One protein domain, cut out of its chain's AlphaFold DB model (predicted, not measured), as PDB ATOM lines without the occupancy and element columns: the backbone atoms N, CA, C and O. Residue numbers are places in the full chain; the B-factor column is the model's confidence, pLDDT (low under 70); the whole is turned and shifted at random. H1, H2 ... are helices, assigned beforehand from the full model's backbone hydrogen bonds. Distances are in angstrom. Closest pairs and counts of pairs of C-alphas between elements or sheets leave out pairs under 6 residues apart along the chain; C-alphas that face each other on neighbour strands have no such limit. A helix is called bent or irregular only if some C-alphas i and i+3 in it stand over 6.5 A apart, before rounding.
ATOM      1  N   GLY A 390     -93.970 -16.360 167.007       68.38
ATOM      2  CA  GLY A 390     -94.067 -16.740 165.597       68.38
ATOM      3  C   GLY A 390     -94.237 -18.246 165.368       68.38
ATOM      4  O   GLY A 390     -94.923 -18.627 164.422       68.38
ATOM      5  N   ASP A 391     -93.679 -19.093 166.241       69.56
ATOM      6  CA  ASP A 391     -93.826 -20.552 166.137       69.56
ATOM      7  C   ASP A 391     -95.257 -21.015 166.477       69.56
ATOM      8  O   ASP A 391     -95.813 -21.862 165.777       69.56
ATOM      9  N   ASP A 392     -95.887 -20.418 167.496       73.69
ATOM     10  CA  ASP A 392     -97.270 -20.734 167.887       73.69
ATOM     11  C   ASP A 392     -98.257 -20.256 166.813       73.69
ATOM     12  O   ASP A 392     -99.185 -20.973 166.441       73.69
ATOM     13  N   LEU A 393     -98.012 -19.070 166.244       73.50
ATOM     14  CA  LEU A 393     -98.808 -18.534 165.142       73.50
ATOM     15  C   LEU A 393     -98.664 -19.382 163.867       73.50
ATOM     16  O   LEU A 393     -99.649 -19.608 163.169       73.50
ATOM     17  N   ALA A 394     -97.464 -19.902 163.586       71.06
ATOM     18  CA  ALA A 394     -97.236 -20.835 162.486       71.06
ATOM     19  C   ALA A 394     -97.943 -22.183 162.714       71.06
ATOM     20  O   ALA A 394     -98.523 -22.729 161.777       71.06
ATOM     21  N   ALA A 395     -97.953 -22.698 163.949       71.75
ATOM     22  CA  ALA A 395     -98.689 -23.911 164.305       71.75
ATOM     23  C   ALA A 395    -100.213 -23.725 164.169       71.75
ATOM     24  O   ALA A 395    -100.888 -24.591 163.610       71.75
ATOM     25  N   LEU A 396    -100.752 -22.581 164.608       77.94
ATOM     26  CA  LEU A 396    -102.165 -22.225 164.430       77.94
ATOM     27  C   LEU A 396    -102.529 -22.050 162.950       77.94
ATOM     28  O   LEU A 396    -103.533 -22.602 162.509       77.94
ATOM     29  N   ALA A 397    -101.695 -21.366 162.161       80.50
ATOM     30  CA  ALA A 397    -101.890 -21.228 160.718       80.50
ATOM     31  C   ALA A 397    -101.859 -22.583 160.000       80.50
ATOM     32  O   ALA A 397    -102.687 -22.832 159.127       80.50
ATOM     33  N   HIS A 398    -100.957 -23.485 160.394       78.25
ATOM     34  CA  HIS A 398    -100.909 -24.838 159.849       78.25
ATOM     35  C   HIS A 398    -102.165 -25.644 160.211       78.25
ATOM     36  O   HIS A 398    -102.778 -26.232 159.323       78.25
ATOM     37  N   LYS A 399    -102.613 -25.597 161.477       80.31
ATOM     38  CA  LYS A 399    -103.858 -26.248 161.924       80.31
ATOM     39  C   LYS A 399    -105.094 -25.689 161.211       80.31
ATOM     40  O   LYS A 399    -105.977 -26.455 160.844       80.31
ATOM     41  N   ALA A 400    -105.161 -24.377 160.990       82.75
ATOM     42  CA  ALA A 400    -106.262 -23.746 160.266       82.75
ATOM     43  C   ALA A 400    -106.249 -24.096 158.766       82.75
ATOM     44  O   ALA A 400    -107.308 -24.323 158.183       82.75
ATOM     45  N   LEU A 401    -105.071 -24.198 158.138       82.88
ATOM     46  CA  LEU A 401    -104.946 -24.660 156.751       82.88
ATOM     47  C   LEU A 401    -105.376 -26.124 156.607       82.88
ATOM     48  O   LEU A 401    -106.146 -26.433 155.702       82.88
ATOM     49  N   ASP A 402    -104.941 -26.998 157.516       84.12
ATOM     50  CA  ASP A 402    -105.345 -28.409 157.553       84.12
ATOM     51  C   ASP A 402    -106.860 -28.556 157.773       84.12
ATOM     52  O   ASP A 402    -107.547 -29.207 156.983       84.12
ATOM     53  N   ALA A 403    -107.419 -27.834 158.752       79.50
ATOM     54  CA  ALA A 403    -108.861 -27.772 158.987       79.50
ATOM     55  C   ALA A 403    -109.628 -27.279 157.749       79.50
ATOM     56  O   ALA A 403    -110.613 -27.901 157.355       79.50
ATOM     57  N   MET A 404    -109.172 -26.221 157.065       83.81
ATOM     58  CA  MET A 404    -109.794 -25.810 155.804       83.81
ATOM     59  C   MET A 404    -109.698 -26.898 154.728       83.81
ATOM     60  O   MET A 404    -110.688 -27.146 154.046       83.81
ATOM     61  N   CYS A 405    -108.548 -27.550 154.554       82.62
ATOM     62  CA  CYS A 405    -108.373 -28.602 153.551       82.62
ATOM     63  C   CYS A 405    -109.275 -29.819 153.815       82.62
ATOM     64  O   CYS A 405    -109.896 -30.326 152.878       82.62
ATOM     65  N   ALA A 406    -109.394 -30.247 155.073       81.75
ATOM     66  CA  ALA A 406    -110.227 -31.373 155.483       81.75
ATOM     67  C   ALA A 406    -111.734 -31.053 155.445       81.75
ATOM     68  O   ALA A 406    -112.533 -31.877 154.996       81.75
ATOM     69  N   LEU A 407    -112.136 -29.856 155.891       84.25
ATOM     70  CA  LEU A 407    -113.546 -29.494 156.067       84.25
ATOM     71  C   LEU A 407    -114.182 -28.881 154.815       84.25
ATOM     72  O   LEU A 407    -115.379 -29.071 154.603       84.25
ATOM     73  N   ARG A 408    -113.417 -28.217 153.936       81.38
ATOM     74  CA  ARG A 408    -113.927 -27.635 152.677       81.38
ATOM     75  C   ARG A 408    -114.780 -28.604 151.839       81.38
ATOM     76  O   ARG A 408    -115.851 -28.170 151.422       81.38
ATOM     77  N   PRO A 409    -114.410 -29.882 151.590       76.38
ATOM     78  CA  PRO A 409    -115.286 -30.804 150.860       76.38
ATOM     79  C   PRO A 409    -116.562 -31.174 151.635       76.38
ATOM     80  O   PRO A 409    -117.608 -31.354 151.015       76.38
ATOM     81  N   VAL A 410    -116.506 -31.253 152.970       74.38
ATOM     82  CA  VAL A 410    -117.669 -31.562 153.824       74.38
ATOM     83  C   VAL A 410    -118.658 -30.399 153.825       74.38
ATOM     84  O   VAL A 410    -119.847 -30.598 153.587       74.38
ATOM     85  N   VAL A 411    -118.163 -29.175 154.013       74.56
ATOM     86  CA  VAL A 411    -118.956 -27.940 153.980       74.56
ATOM     87  C   VAL A 411    -119.507 -27.684 152.577       74.56
ATOM     88  O   VAL A 411    -120.691 -27.380 152.432       74.56
ATOM     89  N   ALA A 412    -118.711 -27.908 151.528       72.38
ATOM     90  CA  ALA A 412    -119.194 -27.852 150.151       72.38
ATOM     91  C   ALA A 412    -120.316 -28.871 149.898       72.38
ATOM     92  O   ALA A 412    -121.324 -28.503 149.306       72.38
ATOM     93  N   ALA A 413    -120.199 -30.115 150.380       67.56
ATOM     94  CA  ALA A 413    -121.250 -31.126 150.245       67.56
ATOM     95  C   ALA A 413    -122.516 -30.796 151.062       67.56
ATOM     96  O   ALA A 413    -123.624 -31.034 150.587       67.56
ATOM     97  N   ALA A 414    -122.363 -30.213 152.254       62.50
ATOM     98  CA  ALA A 414    -123.470 -29.784 153.113       62.50
ATOM     99  C   ALA A 414    -124.245 -28.577 152.542       62.50
ATOM    100  O   ALA A 414    -125.442 -28.432 152.786       62.50
ATOM    101  N   ILE A 415    -123.571 -27.718 151.772       62.56
ATOM    102  CA  ILE A 415    -124.136 -26.481 151.209       62.56
ATOM    103  C   ILE A 415    -124.521 -26.638 149.728       62.56
ATOM    104  O   ILE A 415    -125.323 -25.847 149.220       62.56
ATOM    105  N   ALA A 416    -124.005 -27.662 149.039       54.38
ATOM    106  CA  ALA A 416    -124.201 -27.904 147.611       54.38
ATOM    107  C   ALA A 416    -125.676 -27.805 147.171       54.38
ATOM    108  O   ALA A 416    -126.582 -28.239 147.889       54.38
ATOM    109  N   LEU A 459    -133.764 -23.752 148.292       57.59
ATOM    110  CA  LEU A 459    -133.566 -23.413 149.703       57.59
ATOM    111  C   LEU A 459    -132.371 -22.476 149.838       57.59
ATOM    112  O   LEU A 459    -131.292 -22.781 149.307       57.59
ATOM    113  N   THR A 460    -132.567 -21.371 150.558       68.50
ATOM    114  CA  THR A 460    -131.500 -20.406 150.835       68.50
ATOM    115  C   THR A 460    -130.393 -21.070 151.653       68.50
ATOM    116  O   THR A 460    -130.621 -22.067 152.341       68.50
ATOM    117  N   LEU A 461    -129.173 -20.527 151.598       65.38
ATOM    118  CA  LEU A 461    -128.025 -21.097 152.315       65.38
ATOM    119  C   LEU A 461    -128.297 -21.219 153.832       65.38
ATOM    120  O   LEU A 461    -127.961 -22.234 154.436       65.38
ATOM    121  N   LEU A 462    -129.023 -20.249 154.400       65.94
ATOM    122  CA  LEU A 462    -129.577 -20.292 155.760       65.94
ATOM    123  C   LEU A 462    -130.512 -21.492 155.982       65.94
ATOM    124  O   LEU A 462    -130.285 -22.282 156.891       65.94
ATOM    125  N   GLN A 463    -131.526 -21.679 155.130       69.12
ATOM    126  CA  GLN A 463    -132.487 -22.787 155.251       69.12
ATOM    127  C   GLN A 463    -131.836 -24.172 155.123       69.12
ATOM    128  O   GLN A 463    -132.342 -25.137 155.694       69.12
ATOM    129  N   ARG A 464    -130.724 -24.288 154.384       70.88
ATOM    130  CA  ARG A 464    -129.961 -25.542 154.296       70.88
ATOM    131  C   ARG A 464    -129.208 -25.834 155.581       70.88
ATOM    132  O   ARG A 464    -129.329 -26.940 156.091       70.88
ATOM    133  N   ILE A 465    -128.489 -24.847 156.117       71.44
ATOM    134  CA  ILE A 465    -127.732 -24.994 157.370       71.44
ATOM    135  C   ILE A 465    -128.673 -25.270 158.549       71.44
ATOM    136  O   ILE A 465    -128.374 -26.124 159.378       71.44
ATOM    137  N   ASP A 466    -129.857 -24.655 158.561       68.38
ATOM    138  CA  ASP A 466    -130.934 -24.944 159.517       68.38
ATOM    139  C   ASP A 466    -131.448 -26.398 159.454       68.38
ATOM    140  O   ASP A 466    -131.996 -26.897 160.438       68.38
ATOM    141  N   GLY A 467    -131.285 -27.076 158.311       70.25
ATOM    142  CA  GLY A 467    -131.649 -28.478 158.098       70.25
ATOM    143  C   GLY A 467    -130.505 -29.481 158.288       70.25
ATOM    144  O   GLY A 467    -130.734 -30.684 158.139       70.25
ATOM    145  N   LEU A 468    -129.284 -29.028 158.592       78.25
ATOM    146  CA  LEU A 468    -128.140 -29.913 158.818       78.25
ATOM    147  C   LEU A 468    -128.229 -30.624 160.175       78.25
ATOM    148  O   LEU A 468    -128.764 -30.112 161.157       78.25
ATOM    149  N   SER A 469    -127.632 -31.814 160.254       82.69
ATOM    150  CA  SER A 469    -127.352 -32.468 161.536       82.69
ATOM    151  C   SER A 469    -126.388 -31.615 162.376       82.69
ATOM    152  O   SER A 469    -125.464 -31.042 161.794       82.69
ATOM    153  N   PRO A 470    -126.494 -31.607 163.720       78.69
ATOM    154  CA  PRO A 470    -125.655 -30.771 164.585       78.69
ATOM    155  C   PRO A 470    -124.143 -30.991 164.391       78.69
ATOM    156  O   PRO A 470    -123.384 -30.039 164.508       78.69
ATOM    157  N   GLU A 471    -123.715 -32.200 164.016       82.62
ATOM    158  CA  GLU A 471    -122.315 -32.516 163.673       82.62
ATOM    159  C   GLU A 471    -121.827 -31.768 162.416       82.62
ATOM    160  O   GLU A 471    -120.722 -31.237 162.382       82.62
ATOM    161  N   LEU A 472    -122.666 -31.665 161.381       80.56
ATOM    162  CA  LEU A 472    -122.350 -30.896 160.170       80.56
ATOM    163  C   LEU A 472    -122.420 -29.384 160.428       80.56
ATOM    164  O   LEU A 472    -121.679 -28.627 159.805       80.56
ATOM    165  N   VAL A 473    -123.266 -28.946 161.367       81.56
ATOM    166  CA  VAL A 473    -123.300 -27.553 161.834       81.56
ATOM    167  C   VAL A 473    -121.992 -27.193 162.548       81.56
ATOM    168  O   VAL A 473    -121.405 -26.166 162.214       81.56
ATOM    169  N   SER A 474    -121.489 -28.036 163.461       83.12
ATOM    170  CA  SER A 474    -120.204 -27.782 164.135       83.12
ATOM    171  C   SER A 474    -119.024 -27.813 163.163       83.12
ATOM    172  O   SER A 474    -118.223 -26.888 163.173       83.12
ATOM    173  N   LEU A 475    -118.972 -28.778 162.236       83.19
ATOM    174  CA  LEU A 475    -117.921 -28.828 161.204       83.19
ATOM    175  C   LEU A 475    -117.963 -27.611 160.256       83.19
ATOM    176  O   LEU A 475    -116.928 -27.180 159.748       83.19
ATOM    177  N   SER A 476    -119.147 -27.028 160.033       81.69
ATOM    178  CA  SER A 476    -119.296 -25.776 159.276       81.69
ATOM    179  C   SER A 476    -118.817 -24.554 160.065       81.69
ATOM    180  O   SER A 476    -118.266 -23.630 159.469       81.69
ATOM    181  N   ALA A 477    -118.987 -24.555 161.392       83.88
ATOM    182  CA  ALA A 477    -118.443 -23.527 162.276       83.88
ATOM    183  C   ALA A 477    -116.908 -23.619 162.376       83.88
ATOM    184  O   ALA A 477    -116.245 -22.607 162.172       83.88
ATOM    185  N   ASP A 478    -116.344 -24.819 162.570       84.38
ATOM    186  CA  ASP A 478    -114.889 -25.061 162.599       84.38
ATOM    187  C   ASP A 478    -114.211 -24.599 161.290       84.38
ATOM    188  O   ASP A 478    -113.152 -23.968 161.306       84.38
ATOM    189  N   PHE A 479    -114.837 -24.865 160.134       87.31
ATOM    190  CA  PHE A 479    -114.364 -24.370 158.837       87.31
ATOM    191  C   PHE A 479    -114.390 -22.838 158.755       87.31
ATOM    192  O   PHE A 479    -113.436 -22.228 158.268       87.31
ATOM    193  N   ALA A 480    -115.474 -22.215 159.221       84.56
ATOM    194  CA  ALA A 480    -115.629 -20.768 159.181       84.56
ATOM    195  C   ALA A 480    -114.674 -20.041 160.147       84.56
ATOM    196  O   ALA A 480    -114.177 -18.967 159.809       84.56
ATOM    197  N   GLU A 481    -114.372 -20.642 161.303       84.44
ATOM    198  CA  GLU A 481    -113.352 -20.192 162.261       84.44
ATOM    199  C   GLU A 481    -111.938 -20.299 161.664       84.44
ATOM    200  O   GLU A 481    -111.178 -19.331 161.680       84.44
ATOM    201  N   ALA A 482    -111.596 -21.434 161.043       83.56
ATOM    202  CA  ALA A 482    -110.314 -21.602 160.354       83.56
ATOM    203  C   ALA A 482    -110.134 -20.593 159.200       83.56
ATOM    204  O   ALA A 482    -109.059 -20.010 159.031       83.56
ATOM    205  N   HIS A 483    -111.197 -20.349 158.429       88.62
ATOM    206  CA  HIS A 483    -111.211 -19.372 157.343       88.62
ATOM    207  C   HIS A 483    -111.065 -17.929 157.853       88.62
ATOM    208  O   HIS A 483    -110.266 -17.163 157.308       88.62
ATOM    209  N   SER A 484    -111.817 -17.532 158.885       82.56
ATOM    210  CA  SER A 484    -111.748 -16.174 159.443       82.56
ATOM    211  C   SER A 484    -110.394 -15.899 160.103       82.56
ATOM    212  O   SER A 484    -109.830 -14.828 159.875       82.56
ATOM    213  N   PHE A 485    -109.818 -16.881 160.807       85.25
ATOM    214  CA  PHE A 485    -108.464 -16.803 161.358       85.25
ATOM    215  C   PHE A 485    -107.413 -16.568 160.265       85.25
ATOM    216  O   PHE A 485    -106.608 -15.643 160.374       85.25
ATOM    217  N   LEU A 486    -107.430 -17.361 159.186       83.38
ATOM    218  CA  LEU A 486    -106.458 -17.223 158.097       83.38
ATOM    219  C   LEU A 486    -106.631 -15.920 157.314       83.38
ATOM    220  O   LEU A 486    -105.630 -15.291 156.969       83.38
ATOM    221  N   ARG A 487    -107.875 -15.484 157.069       83.12
ATOM    222  CA  ARG A 487    -108.156 -14.176 156.456       83.12
ATOM    223  C   ARG A 487    -107.611 -13.059 157.344       83.12
ATOM    224  O   ARG A 487    -106.860 -12.228 156.849       83.12
ATOM    225  N   GLY A 488    -107.913 -13.088 158.644       78.00
ATOM    226  CA  GLY A 488    -107.402 -12.135 159.629       78.00
ATOM    227  C   GLY A 488    -105.874 -12.060 159.612       78.00
ATOM    228  O   GLY A 488    -105.319 -10.996 159.352       78.00
ATOM    229  N   LEU A 489    -105.204 -13.204 159.776       81.19
ATOM    230  CA  LEU A 489    -103.744 -13.334 159.775       81.19
ATOM    231  C   LEU A 489    -103.084 -12.789 158.498       81.19
ATOM    232  O   LEU A 489    -102.067 -12.102 158.582       81.19
ATOM    233  N   LEU A 490    -103.642 -13.094 157.324       77.56
ATOM    234  CA  LEU A 490    -103.099 -12.639 156.040       77.56
ATOM    235  C   LEU A 490    -103.463 -11.180 155.716       77.56
ATOM    236  O   LEU A 490    -102.721 -10.531 154.983       77.56
ATOM    237  N   SER A 491    -104.550 -10.653 156.292       70.62
ATOM    238  CA  SER A 491    -104.970  -9.249 156.160       70.62
ATOM    239  C   SER A 491    -104.221  -8.271 157.075       70.62
ATOM    240  O   SER A 491    -104.325  -7.060 156.875       70.62
ATOM    241  N   ILE A 492    -103.441  -8.763 158.053       76.94
ATOM    242  CA  ILE A 492    -102.516  -7.933 158.845       76.94
ATOM    243  C   ILE A 492    -101.655  -7.128 157.873       76.94
ATOM    244  O   ILE A 492    -101.009  -7.715 157.008       76.94
ATOM    245  N   LYS A 493    -101.620  -5.799 158.011       68.25
ATOM    246  CA  LYS A 493    -101.014  -4.891 157.024       68.25
ATOM    247  C   LYS A 493     -99.585  -5.288 156.641       68.25
ATOM    248  O   LYS A 493     -99.259  -5.338 155.461       68.25
ATOM    249  N   GLU A 494     -98.752  -5.652 157.610       63.75
ATOM    250  CA  GLU A 494     -97.371  -6.093 157.393       63.75
ATOM    251  C   GLU A 494     -97.274  -7.406 156.595       63.75
ATOM    252  O   GLU A 494     -96.297  -7.619 155.873       63.75
ATOM    253  N   VAL A 495     -98.274  -8.286 156.724       64.25
ATOM    254  CA  VAL A 495     -98.391  -9.565 156.007       64.25
ATOM    255  C   VAL A 495     -98.990  -9.343 154.616       64.25
ATOM    256  O   VAL A 495     -98.442  -9.853 153.642       64.25
ATOM    257  N   ALA A 496    -100.033  -8.519 154.503       65.19
ATOM    258  CA  ALA A 496    -100.659  -8.130 153.245       65.19
ATOM    259  C   ALA A 496     -99.679  -7.371 152.332       65.19
ATOM    260  O   ALA A 496     -99.509  -7.741 151.173       65.19
ATOM    261  N   GLU A 497     -98.938  -6.386 152.854       66.25
ATOM    262  CA  GLU A 497     -97.869  -5.694 152.116       66.25
ATOM    263  C   GLU A 497     -96.738  -6.656 151.708       66.25
ATOM    264  O   GLU A 497     -96.146  -6.517 150.632       66.25
ATOM    265  N   ALA A 498     -96.411  -7.643 152.551       61.91
ATOM    266  CA  ALA A 498     -95.412  -8.659 152.226       61.91
ATOM    267  C   ALA A 498     -95.890  -9.637 151.141       61.91
ATOM    268  O   ALA A 498     -95.081 -10.045 150.310       61.91
ATOM    269  N   ALA A 499     -97.180  -9.981 151.124       61.88
ATOM    270  CA  ALA A 499     -97.810 -10.806 150.095       61.88
ATOM    271  C   ALA A 499     -97.974 -10.042 148.767       61.88
ATOM    272  O   ALA A 499     -97.722 -10.607 147.705       61.88
ATOM    273  N   ALA A 500     -98.309  -8.748 148.822       63.78
ATOM    274  CA  ALA A 500     -98.400  -7.855 147.664       63.78
ATOM    275  C   ALA A 500     -97.037  -7.574 147.000       63.78
ATOM    276  O   ALA A 500     -96.978  -7.221 145.824       63.78
ATOM    277  N   GLY A 501     -95.931  -7.767 147.725       62.91
ATOM    278  CA  GLY A 501     -94.579  -7.653 147.175       62.91
ATOM    279  C   GLY A 501     -93.897  -6.291 147.356       62.91
ATOM    280  O   GLY A 501     -92.865  -6.038 146.721       62.91
ATOM    281  N   ASP A 502     -94.412  -5.450 148.256       63.91
ATOM    282  CA  ASP A 502     -93.888  -4.100 148.540       63.91
ATOM    283  C   ASP A 502     -93.430  -3.912 150.004       63.91
ATOM    284  O   ASP A 502     -92.577  -3.065 150.319       63.91
ATOM    285  N   GLY A 503     -93.917  -4.770 150.904       69.06
ATOM    286  CA  GLY A 503     -93.648  -4.723 152.339       69.06
ATOM    287  C   GLY A 503     -92.181  -4.929 152.727       69.06
ATOM    288  O   GLY A 503     -91.356  -5.500 152.003       69.06
ATOM    289  N   HIS A 504     -91.837  -4.494 153.941       64.69
ATOM    290  CA  HIS A 504     -90.481  -4.632 154.484       64.69
ATOM    291  C   HIS A 504     -90.024  -6.101 154.577       64.69
ATOM    292  O   HIS A 504     -88.878  -6.419 154.246       64.69
ATOM    293  N   ALA A 505     -90.919  -7.018 154.962       59.81
ATOM    294  CA  ALA A 505     -90.608  -8.447 155.010       59.81
ATOM    295  C   ALA A 505     -90.284  -9.018 153.619       59.81
ATOM    296  O   ALA A 505     -89.371  -9.831 153.498       59.81
ATOM    297  N   TRP A 506     -90.943  -8.533 152.563       61.66
ATOM    298  CA  TRP A 506     -90.660  -8.929 151.185       61.66
ATOM    299  C   TRP A 506     -89.320  -8.382 150.671       61.66
ATOM    300  O   TRP A 506     -88.555  -9.119 150.046       61.66
ATOM    301  N   ARG A 507     -88.956  -7.134 151.008       68.75
ATOM    302  CA  ARG A 507     -87.588  -6.618 150.785       68.75
ATOM    303  C   ARG A 507     -86.540  -7.505 151.463       68.75
ATOM    304  O   ARG A 507     -85.603  -7.955 150.804       68.75
ATOM    305  N   ARG A 508     -86.760  -7.866 152.729       67.38
ATOM    306  CA  ARG A 508     -85.885  -8.778 153.483       67.38
ATOM    307  C   ARG A 508     -85.841 -10.191 152.883       67.38
ATOM    308  O   ARG A 508     -84.788 -10.820 152.877       67.38
ATOM    309  N   LEU A 509     -86.947 -10.688 152.329       59.44
ATOM    310  CA  LEU A 509     -87.001 -11.966 151.611       59.44
ATOM    311  C   LEU A 509     -86.270 -11.913 150.266       59.44
ATOM    312  O   LEU A 509     -85.564 -12.862 149.944       59.44
ATOM    313  N   ARG A 510     -86.329 -10.797 149.525       64.94
ATOM    314  CA  ARG A 510     -85.482 -10.559 148.340       64.94
ATOM    315  C   ARG A 510     -83.989 -10.524 148.709       64.94
ATOM    316  O   ARG A 510     -83.180 -11.098 147.984       64.94
ATOM    317  N   GLU A 511     -83.612  -9.927 149.840       69.88
ATOM    318  CA  GLU A 511     -82.230  -9.930 150.359       69.88
ATOM    319  C   GLU A 511     -81.760 -11.333 150.793       69.88
ATOM    320  O   GLU A 511     -80.644 -11.760 150.467       69.88
ATOM    321  N   LEU A 512     -82.626 -12.087 151.479       62.38
ATOM    322  CA  LEU A 512     -82.381 -13.484 151.853       62.38
ATOM    323  C   LEU A 512     -82.304 -14.391 150.617       62.38
ATOM    324  O   LEU A 512     -81.412 -15.230 150.533       62.38
ATOM    325  N   ALA A 513     -83.143 -14.171 149.606       58.66
ATOM    326  CA  ALA A 513     -83.070 -14.856 148.318       58.66
ATOM    327  C   ALA A 513     -81.785 -14.492 147.553       58.66
ATOM    328  O   ALA A 513     -81.139 -15.359 146.970       58.66
ATOM    329  N   ALA A 514     -81.347 -13.230 147.589       61.75
ATOM    330  CA  ALA A 514     -80.082 -12.798 146.995       61.75
ATOM    331  C   ALA A 514     -78.860 -13.411 147.706       61.75
ATOM    332  O   ALA A 514     -77.849 -13.706 147.061       61.75
ATOM    333  N   THR A 515     -78.948 -13.673 149.014       61.31
ATOM    334  CA  THR A 515     -77.939 -14.469 149.731       61.31
ATOM    335  C   THR A 515     -78.080 -15.971 149.464       61.31
ATOM    336  O   THR A 515     -77.057 -16.627 149.281       61.31
ATOM    337  N   ALA A 516     -79.288 -16.516 149.296       54.78
ATOM    338  CA  ALA A 516     -79.532 -17.900 148.872       54.78
ATOM    339  C   ALA A 516     -79.029 -18.195 147.444       54.78
ATOM    340  O   ALA A 516     -78.490 -19.273 147.188       54.78
ATOM    341  N   ARG A 517     -79.059 -17.210 146.532       57.12
ATOM    342  CA  ARG A 517     -78.395 -17.294 145.216       57.12
ATOM    343  C   ARG A 517     -76.881 -17.521 145.341       57.12
ATOM    344  O   ARG A 517     -76.314 -18.215 144.499       57.12
ATOM    345  N   ARG A 518     -76.214 -17.031 146.402       60.28
ATOM    346  CA  ARG A 518     -74.792 -17.361 146.678       60.28
ATOM    347  C   ARG A 518     -74.595 -18.853 146.976       60.28
ATOM    348  O   ARG A 518     -73.539 -19.395 146.668       60.28
ATOM    349  N   TRP A 519     -75.621 -19.508 147.516       61.12
ATOM    350  CA  TRP A 519     -75.685 -20.949 147.781       61.12
ATOM    351  C   TRP A 519     -76.265 -21.763 146.611       61.12
ATOM    352  O   TRP A 519     -76.420 -22.974 146.731       61.12
ATOM    353  N   ARG A 520     -76.528 -21.124 145.459       62.16
ATOM    354  CA  ARG A 520     -77.121 -21.715 144.242       62.16
ATOM    355  C   ARG A 520     -78.556 -22.235 144.392       62.16
ATOM    356  O   ARG A 520     -78.999 -23.021 143.558       62.16
ATOM    357  N   CYS A 521     -79.304 -21.764 145.388       57.41
ATOM    358  CA  CYS A 521     -80.755 -21.929 145.383       57.41
ATOM    359  C   CYS A 521     -81.345 -21.166 144.184       57.41
ATOM    360  O   CYS A 521     -80.927 -20.037 143.903       57.41
ATOM    361  N   GLY A 522     -82.304 -21.772 143.477       61.00
ATOM    362  CA  GLY A 522     -83.047 -21.089 142.417       61.00
ATOM    363  C   GLY A 522     -83.772 -19.866 142.982       61.00
ATOM    364  O   GLY A 522     -84.324 -19.933 144.078       61.00
ATOM    365  N   ALA A 523     -83.761 -18.750 142.251       56.00
ATOM    366  CA  ALA A 523     -84.386 -17.502 142.699       56.00
ATOM    367  C   ALA A 523     -85.874 -17.678 143.053       56.00
ATOM    368  O   ALA A 523     -86.373 -17.058 143.991       56.00
ATOM    369  N   ASP A 524     -86.536 -18.564 142.315       60.19
ATOM    370  CA  ASP A 524     -87.973 -18.818 142.353       60.19
ATOM    371  C   ASP A 524     -88.408 -19.506 143.656       60.19
ATOM    372  O   ASP A 524     -89.539 -19.324 144.101       60.19
ATOM    373  N   ALA A 525     -87.488 -20.210 144.333       60.78
ATOM    374  CA  ALA A 525     -87.744 -20.933 145.584       60.78
ATOM    375  C   ALA A 525     -88.241 -20.036 146.734       60.78
ATOM    376  O   ALA A 525     -88.813 -20.534 147.700       60.78
ATOM    377  N   HIS A 526     -88.023 -18.722 146.635       62.06
ATOM    378  CA  HIS A 526     -88.476 -17.734 147.618       62.06
ATOM    379  C   HIS A 526     -89.685 -16.920 147.148       62.06
ATOM    380  O   HIS A 526     -90.320 -16.272 147.970       62.06
ATOM    381  N   ILE A 527     -89.998 -16.939 145.849       64.44
ATOM    382  CA  ILE A 527     -91.108 -16.181 145.253       64.44
ATOM    383  C   ILE A 527     -92.392 -17.017 145.297       64.44
ATOM    384  O   ILE A 527     -93.448 -16.494 145.644       64.44
ATOM    385  N   ILE A 528     -92.288 -18.322 145.011       68.75
ATOM    386  CA  ILE A 528     -93.428 -19.250 144.957       68.75
ATOM    387  C   ILE A 528     -94.264 -19.239 146.256       68.75
ATOM    388  O   ILE A 528     -95.453 -18.951 146.152       68.75
ATOM    389  N   PRO A 529     -93.699 -19.414 147.474       68.06
ATOM    390  CA  PRO A 529     -94.514 -19.520 148.694       68.06
ATOM    391  C   PRO A 529     -95.318 -18.255 149.028       68.06
ATOM    392  O   PRO A 529     -96.318 -18.312 149.736       68.06
ATOM    393  N   LEU A 530     -94.864 -17.100 148.541       65.69
ATOM    394  CA  LEU A 530     -95.486 -15.803 148.793       65.69
ATOM    395  C   LEU A 530     -96.537 -15.472 147.727       65.69
ATOM    396  O   LEU A 530     -97.581 -14.920 148.059       65.69
ATOM    397  N   ALA A 531     -96.304 -15.874 146.473       70.88
ATOM    398  CA  ALA A 531     -97.337 -15.872 145.442       70.88
ATOM    399  C   ALA A 531     -98.497 -16.812 145.822       70.88
ATOM    400  O   ALA A 531     -99.659 -16.442 145.669       70.88
ATOM    401  N   ASP A 532     -98.189 -17.978 146.399       77.31
ATOM    402  CA  ASP A 532     -99.186 -18.902 146.951       77.31
ATOM    403  C   ASP A 532     -99.944 -18.277 148.140       77.31
ATOM    404  O   ASP A 532    -101.167 -18.409 148.225       77.31
ATOM    405  N   ALA A 533     -99.263 -17.537 149.027       71.69
ATOM    406  CA  ALA A 533     -99.905 -16.812 150.128       71.69
ATOM    407  C   ALA A 533    -100.845 -15.693 149.633       71.69
ATOM    408  O   ALA A 533    -101.985 -15.610 150.091       71.69
ATOM    409  N   ALA A 534    -100.418 -14.888 148.654       70.94
ATOM    410  CA  ALA A 534    -101.248 -13.851 148.035       70.94
ATOM    411  C   ALA A 534    -102.470 -14.445 147.309       70.94
ATOM    412  O   ALA A 534    -103.595 -13.975 147.481       70.94
ATOM    413  N   ALA A 535    -102.277 -15.536 146.558       79.88
ATOM    414  CA  ALA A 535    -103.367 -16.267 145.913       79.88
ATOM    415  C   ALA A 535    -104.325 -16.920 146.928       79.88
ATOM    416  O   ALA A 535    -105.508 -17.090 146.633       79.88
ATOM    417  N   THR A 536    -103.834 -17.280 148.118       81.69
ATOM    418  CA  THR A 536    -104.661 -17.794 149.219       81.69
ATOM    419  C   THR A 536    -105.487 -16.677 149.853       81.69
ATOM    420  O   THR A 536    -106.693 -16.859 150.007       81.69
ATOM    421  N   LEU A 537    -104.897 -15.508 150.133       81.38
ATOM    422  CA  LEU A 537    -105.628 -14.336 150.634       81.38
ATOM    423  C   LEU A 537    -106.763 -13.931 149.679       81.38
ATOM    424  O   LEU A 537    -107.910 -13.859 150.106       81.38
ATOM    425  N   ALA A 538    -106.481 -13.798 148.380       78.19
ATOM    426  CA  ALA A 538    -107.498 -13.438 147.385       78.19
ATOM    427  C   ALA A 538    -108.667 -14.447 147.313       78.19
ATOM    428  O   ALA A 538    -109.810 -14.068 147.064       78.19
ATOM    429  N   ARG A 539    -108.409 -15.743 147.563       83.94
ATOM    430  CA  ARG A 539    -109.470 -16.763 147.671       83.94
ATOM    431  C   ARG A 539    -110.287 -16.606 148.950       83.94
ATOM    432  O   ARG A 539    -111.506 -16.682 148.880       83.94
ATOM    433  N   LEU A 540    -109.636 -16.359 150.087       84.00
ATOM    434  CA  LEU A 540    -110.307 -16.117 151.370       84.00
ATOM    435  C   LEU A 540    -111.172 -14.845 151.336       84.00
ATOM    436  O   LEU A 540    -112.235 -14.798 151.945       84.00
ATOM    437  N   GLU A 541    -110.750 -13.816 150.604       83.88
ATOM    438  CA  GLU A 541    -111.543 -12.601 150.388       83.88
ATOM    439  C   GLU A 541    -112.753 -12.852 149.479       83.88
ATOM    440  O   GLU A 541    -113.844 -12.369 149.777       83.88
ATOM    441  N   ALA A 542    -112.604 -13.659 148.423       81.19
ATOM    442  CA  ALA A 542    -113.717 -14.047 147.554       81.19
ATOM    443  C   ALA A 542    -114.726 -14.997 148.238       81.19
ATOM    444  O   ALA A 542    -115.926 -14.922 147.979       81.19
ATOM    445  N   GLU A 543    -114.257 -15.888 149.117       83.12
ATOM    446  CA  GLU A 543    -115.096 -16.828 149.875       83.12
ATOM    447  C   GLU A 543    -115.773 -16.168 151.100       83.12
ATOM    448  O   GLU A 543    -116.835 -16.622 151.535       83.12
ATOM    449  N   ALA A 544    -115.224 -15.060 151.614       81.62
ATOM    450  CA  ALA A 544    -115.690 -14.351 152.808       81.62
ATOM    451  C   ALA A 544    -117.215 -14.138 152.938       81.62
ATOM    452  O   ALA A 544    -117.755 -14.551 153.964       81.62
ATOM    453  N   PRO A 545    -117.952 -13.552 151.968       79.19
ATOM    454  CA  PRO A 545    -119.387 -13.292 152.141       79.19
ATOM    455  C   PRO A 545    -120.214 -14.582 152.269       79.19
ATOM    456  O   PRO A 545    -121.207 -14.629 153.006       79.19
ATOM    457  N   ALA A 546    -119.791 -15.659 151.599       78.19
ATOM    458  CA  ALA A 546    -120.400 -16.972 151.771       78.19
ATOM    459  C   ALA A 546    -120.091 -17.522 153.171       78.19
ATOM    460  O   ALA A 546    -121.011 -17.942 153.873       78.19
ATOM    461  N   VAL A 547    -118.831 -17.446 153.611       81.69
ATOM    462  CA  VAL A 547    -118.398 -17.923 154.933       81.69
ATOM    463  C   VAL A 547    -119.068 -17.167 156.074       81.69
ATOM    464  O   VAL A 547    -119.569 -17.803 156.991       81.69
ATOM    465  N   GLU A 548    -119.199 -15.845 156.011       81.31
ATOM    466  CA  GLU A 548    -119.926 -15.074 157.029       81.31
ATOM    467  C   GLU A 548    -121.407 -15.468 157.123       81.31
ATOM    468  O   GLU A 548    -121.989 -15.467 158.212       81.31
ATOM    469  N   THR A 549    -122.021 -15.837 155.994       79.38
ATOM    470  CA  THR A 549    -123.391 -16.367 155.971       79.38
ATOM    471  C   THR A 549    -123.446 -17.763 156.599       79.38
ATOM    472  O   THR A 549    -124.379 -18.048 157.353       79.38
ATOM    473  N   ILE A 550    -122.428 -18.604 156.365       80.12
ATOM    474  CA  ILE A 550    -122.261 -19.909 157.026       80.12
ATOM    475  C   ILE A 550    -122.124 -19.725 158.539       80.12
ATOM    476  O   ILE A 550    -122.883 -20.348 159.273       80.12
ATOM    477  N   THR A 551    -121.244 -18.833 159.013       82.88
ATOM    478  CA  THR A 551    -121.058 -18.540 160.444       82.88
ATOM    479  C   THR A 551    -122.375 -18.121 161.089       82.88
ATOM    480  O   THR A 551    -122.823 -18.741 162.052       82.88
ATOM    481  N   ARG A 552    -123.053 -17.110 160.522       80.75
ATOM    482  CA  ARG A 552    -124.325 -16.593 161.057       80.75
ATOM    483  C   ARG A 552    -125.410 -17.671 161.115       80.75
ATOM    484  O   ARG A 552    -126.174 -17.710 162.079       80.75
ATOM    485  N   ALA A 553    -125.487 -18.544 160.112       77.56
ATOM    486  CA  ALA A 553    -126.439 -19.650 160.089       77.56
ATOM    487  C   ALA A 553    -126.074 -20.756 161.098       77.56
ATOM    488  O   ALA A 553    -126.936 -21.211 161.851       77.56
ATOM    489  N   ALA A 554    -124.797 -21.143 161.161       78.31
ATOM    490  CA  ALA A 554    -124.304 -22.196 162.041       78.31
ATOM    491  C   ALA A 554    -124.475 -21.824 163.520       78.31
ATOM    492  O   ALA A 554    -125.036 -22.614 164.277       78.31
ATOM    493  N   THR A 555    -124.117 -20.599 163.923       80.19
ATOM    494  CA  THR A 555    -124.337 -20.106 165.296       80.19
ATOM    495  C   THR A 555    -125.819 -20.157 165.677       80.19
ATOM    496  O   THR A 555    -126.179 -20.742 166.698       80.19
ATOM    497  N   ARG A 556    -126.718 -19.668 164.807       82.81
ATOM    498  CA  ARG A 556    -128.176 -19.731 165.035       82.81
ATOM    499  C   ARG A 556    -128.698 -21.171 165.129       82.81
ATOM    500  O   ARG A 556    -129.634 -21.447 165.883       82.81
ATOM    501  N   ALA A 557    -128.146 -22.107 164.357       79.81
ATOM    502  CA  ALA A 557    -128.478 -23.530 164.457       79.81
ATOM    503  C   ALA A 557    -127.999 -24.132 165.788       79.81
ATOM    504  O   ALA A 557    -128.809 -24.738 166.496       79.81
ATOM    505  N   MET A 558    -126.749 -23.880 166.190       80.56
ATOM    506  CA  MET A 558    -126.203 -24.318 167.481       80.56
ATOM    507  C   MET A 558    -127.023 -23.787 168.665       80.56
ATOM    508  O   MET A 558    -127.422 -24.582 169.516       80.56
ATOM    509  N   ASP A 559    -127.399 -22.504 168.672       84.06
ATOM    510  CA  ASP A 559    -128.264 -21.911 169.705       84.06
ATOM    511  C   ASP A 559    -129.608 -22.634 169.844       84.06
ATOM    512  O   ASP A 559    -130.088 -22.901 170.952       84.06
ATOM    513  N   ARG A 560    -130.247 -22.976 168.718       83.50
ATOM    514  CA  ARG A 560    -131.530 -23.696 168.720       83.50
ATOM    515  C   ARG A 560    -131.365 -25.129 169.220       83.50
ATOM    516  O   ARG A 560    -132.199 -25.575 170.014       83.50
ATOM    517  N   HIS A 561    -130.294 -25.824 168.831       81.00
ATOM    518  CA  HIS A 561    -129.968 -27.153 169.359       81.00
ATOM    519  C   HIS A 561    -129.670 -27.107 170.865       81.00
ATOM    520  O   HIS A 561    -130.212 -27.920 171.617       81.00
ATOM    521  N   TRP A 562    -128.912 -26.113 171.336       85.06
ATOM    522  CA  TRP A 562    -128.632 -25.893 172.757       85.06
ATOM    523  C   TRP A 562    -129.912 -25.622 173.555       85.06
ATOM    524  O   TRP A 562    -130.193 -26.312 174.537       85.06
ATOM    525  N   ARG A 563    -130.771 -24.702 173.094       88.56
ATOM    526  CA  ARG A 563    -132.079 -24.421 173.722       88.56
ATOM    527  C   ARG A 563    -133.023 -25.631 173.683       88.56
ATOM    528  O   ARG A 563    -133.850 -25.793 174.580       88.56
ATOM    529  N   ALA A 564    -132.937 -26.498 172.672       84.25
ATOM    530  CA  ALA A 564    -133.675 -27.763 172.642       84.25
ATOM    531  C   ALA A 564    -133.143 -28.763 173.689       84.25
ATOM    532  O   ALA A 564    -133.938 -29.331 174.443       84.25
ATOM    533  N   LEU A 565    -131.820 -28.910 173.807       85.44
ATOM    534  CA  LEU A 565    -131.166 -29.750 174.816       85.44
ATOM    535  C   LEU A 565    -131.467 -29.272 176.247       85.44
ATOM    536  O   LEU A 565    -131.773 -30.074 177.126       85.44
ATOM    537  N   GLN A 566    -131.447 -27.961 176.490       90.19
ATOM    538  CA  GLN A 566    -131.792 -27.394 177.795       90.19
ATOM    539  C   GLN A 566    -133.264 -27.647 178.156       90.19
ATOM    540  O   GLN A 566    -133.570 -28.038 179.287       90.19
ATOM    541  N   ARG A 567    -134.187 -27.520 177.191       91.44
ATOM    542  CA  ARG A 567    -135.603 -27.876 177.390       91.44
ATOM    543  C   ARG A 567    -135.789 -29.366 177.690       91.44
ATOM    544  O   ARG A 567    -136.544 -29.689 178.608       91.44
ATOM    545  N   SER A 568    -135.078 -30.267 177.005       88.75
ATOM    546  CA  SER A 568    -135.164 -31.710 177.287       88.75
ATOM    547  C   SER A 568    -134.602 -32.063 178.671       88.75
ATOM    548  O   SER A 568    -135.257 -32.784 179.424       88.75
ATOM    549  N   ARG A 569    -133.471 -31.470 179.083       89.94
ATOM    550  CA  ARG A 569    -132.914 -31.611 180.443       89.94
ATOM    551  C   ARG A 569    -133.886 -31.119 181.522       89.94
ATOM    552  O   ARG A 569    -134.128 -31.840 182.494       89.94
ATOM    553  N   LYS A 570    -134.501 -29.939 181.343       90.44
ATOM    554  CA  LYS A 570    -135.536 -29.414 182.259       90.44
ATOM    555  C   LYS A 570    -136.760 -30.346 182.320       90.44
ATOM    556  O   LYS A 570    -137.252 -30.621 183.416       90.44
ATOM    557  N   ALA A 571    -137.205 -30.900 181.189       86.62
ATOM    558  CA  ALA A 571    -138.306 -31.867 181.140       86.62
ATOM    559  C   ALA A 571    -137.980 -33.179 181.879       86.62
ATOM    560  O   ALA A 571    -138.792 -33.634 182.685       86.62
ATOM    561  N   ILE A 572    -136.780 -33.741 181.692       88.69
ATOM    562  CA  ILE A 572    -136.316 -34.949 182.398       88.69
ATOM    563  C   ILE A 572    -136.233 -34.696 183.913       88.69
ATOM    564  O   ILE A 572    -136.772 -35.482 184.691       88.69
ATOM    565  N   LYS A 573    -135.652 -33.565 184.351       88.38
ATOM    566  CA  LYS A 573    -135.570 -33.184 185.780       88.38
ATOM    567  C   LYS A 573    -136.966 -33.016 186.409       88.38
ATOM    568  O   LYS A 573    -137.192 -33.452 187.539       88.38
ATOM    569  N   LYS A 574    -137.930 -32.447 185.669       86.56
ATOM    570  CA  LYS A 574    -139.339 -32.300 186.091       86.56
ATOM    571  C   LYS A 574    -140.085 -33.643 186.127       86.56
ATOM    572  O   LYS A 574    -140.855 -33.880 187.056       86.56
TER     573      LYS A 574
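This is residues 390 to 416 and 459 to 574 of the 876 residues of an uncharacterized protein of Cafeteria roenbergensis (UniProt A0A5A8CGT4). A long bent helix, H7, runs back past most of the other helices; H1 and H3 cross at a steep angle beside it, and H3 packs on both of its arms. H4, H5 and H6 make a thin head at one end, little H2 sits by H1's end and H7b, and residues 563 to 574 of H7 stick out at the other end. The 143 printed residues include seven named helices, H1 to H7 in chain order, and no named strand: the class is all helix. The whole is loose, with a radius of gyration of the C-alphas of 20.6 A, and spans 76 by 33 by 24 A.

Start with H1, residues 390 to 415, which touches H3, residues 470 to 491, at C-alphas 400 and 482, 4.6 A apart, at a steep tilt of 46 degrees, opposite ways. H1 is irregular, but only just, with C-alphas 406 and 409 6.9 A apart, and has a kink of 43 degrees near residue 409. With residues 414 to 415 alone it touches H2, residues 461 to 465; the closest C-alphas, 415 and 464, are 6.7 A apart. H7, residues 528 to 574, was assigned as one helix by its hydrogen bonds but is bent: C-alphas 542 and 545 are 7.3 A apart, and arms H7a, residues 528 to 542, and H7b, residues 545 to 574, stand at 64 degrees, a steep tilt. H3 touches H7b's residues 547 to 561 alone, closest at C-alphas 473 and 554, 5.5 A. With residues 483 to 491 alone H3 touches H7a, closest at C-alphas 487 and 540, 5.9 A. H7b touches H2 with residues 549 to 557 alone, closest at C-alphas 462 and 553, 5.4 A. H4, residues 493 to 500, touches residues 530 to 534 of H7a alone, closest at C-alphas 499 and 534, 5.0 A. H5, residues 504 to 518, touches H4 with residues 504 to 506 alone, closest at C-alphas 498 and 506, 4.9 A, and touches H6, residues 523 to 526, closest at C-alphas 513 and 526, 6.2 A. Every O i to N i+4 pair is within hydrogen-bond range in H2, H3, H4, H7a and H7b; H1 has 20 of 22, H5 10 of 11, and H6 is too short for one.

Find C-alpha 390 at (-94.067, -16.740, 165.597), where H1 begins its 34.7 A. H3 runs 31.0 A, H5 21.7 A and H7a 21.1 A. H7b runs 43.7 A to C-alpha 574 at (-139.339, -32.300, 186.091).

Look at Arg 518 and Lys 574 for the farthest C-alphas, 77.1 A apart. Residues 417 to 458 are not printed, and C-alphas 416 and 459 are 10.6 A apart across this cut. The links printed whole are tight. Confidence is low, with pLDDT under 70, at 50 residues, among them 493 to 530.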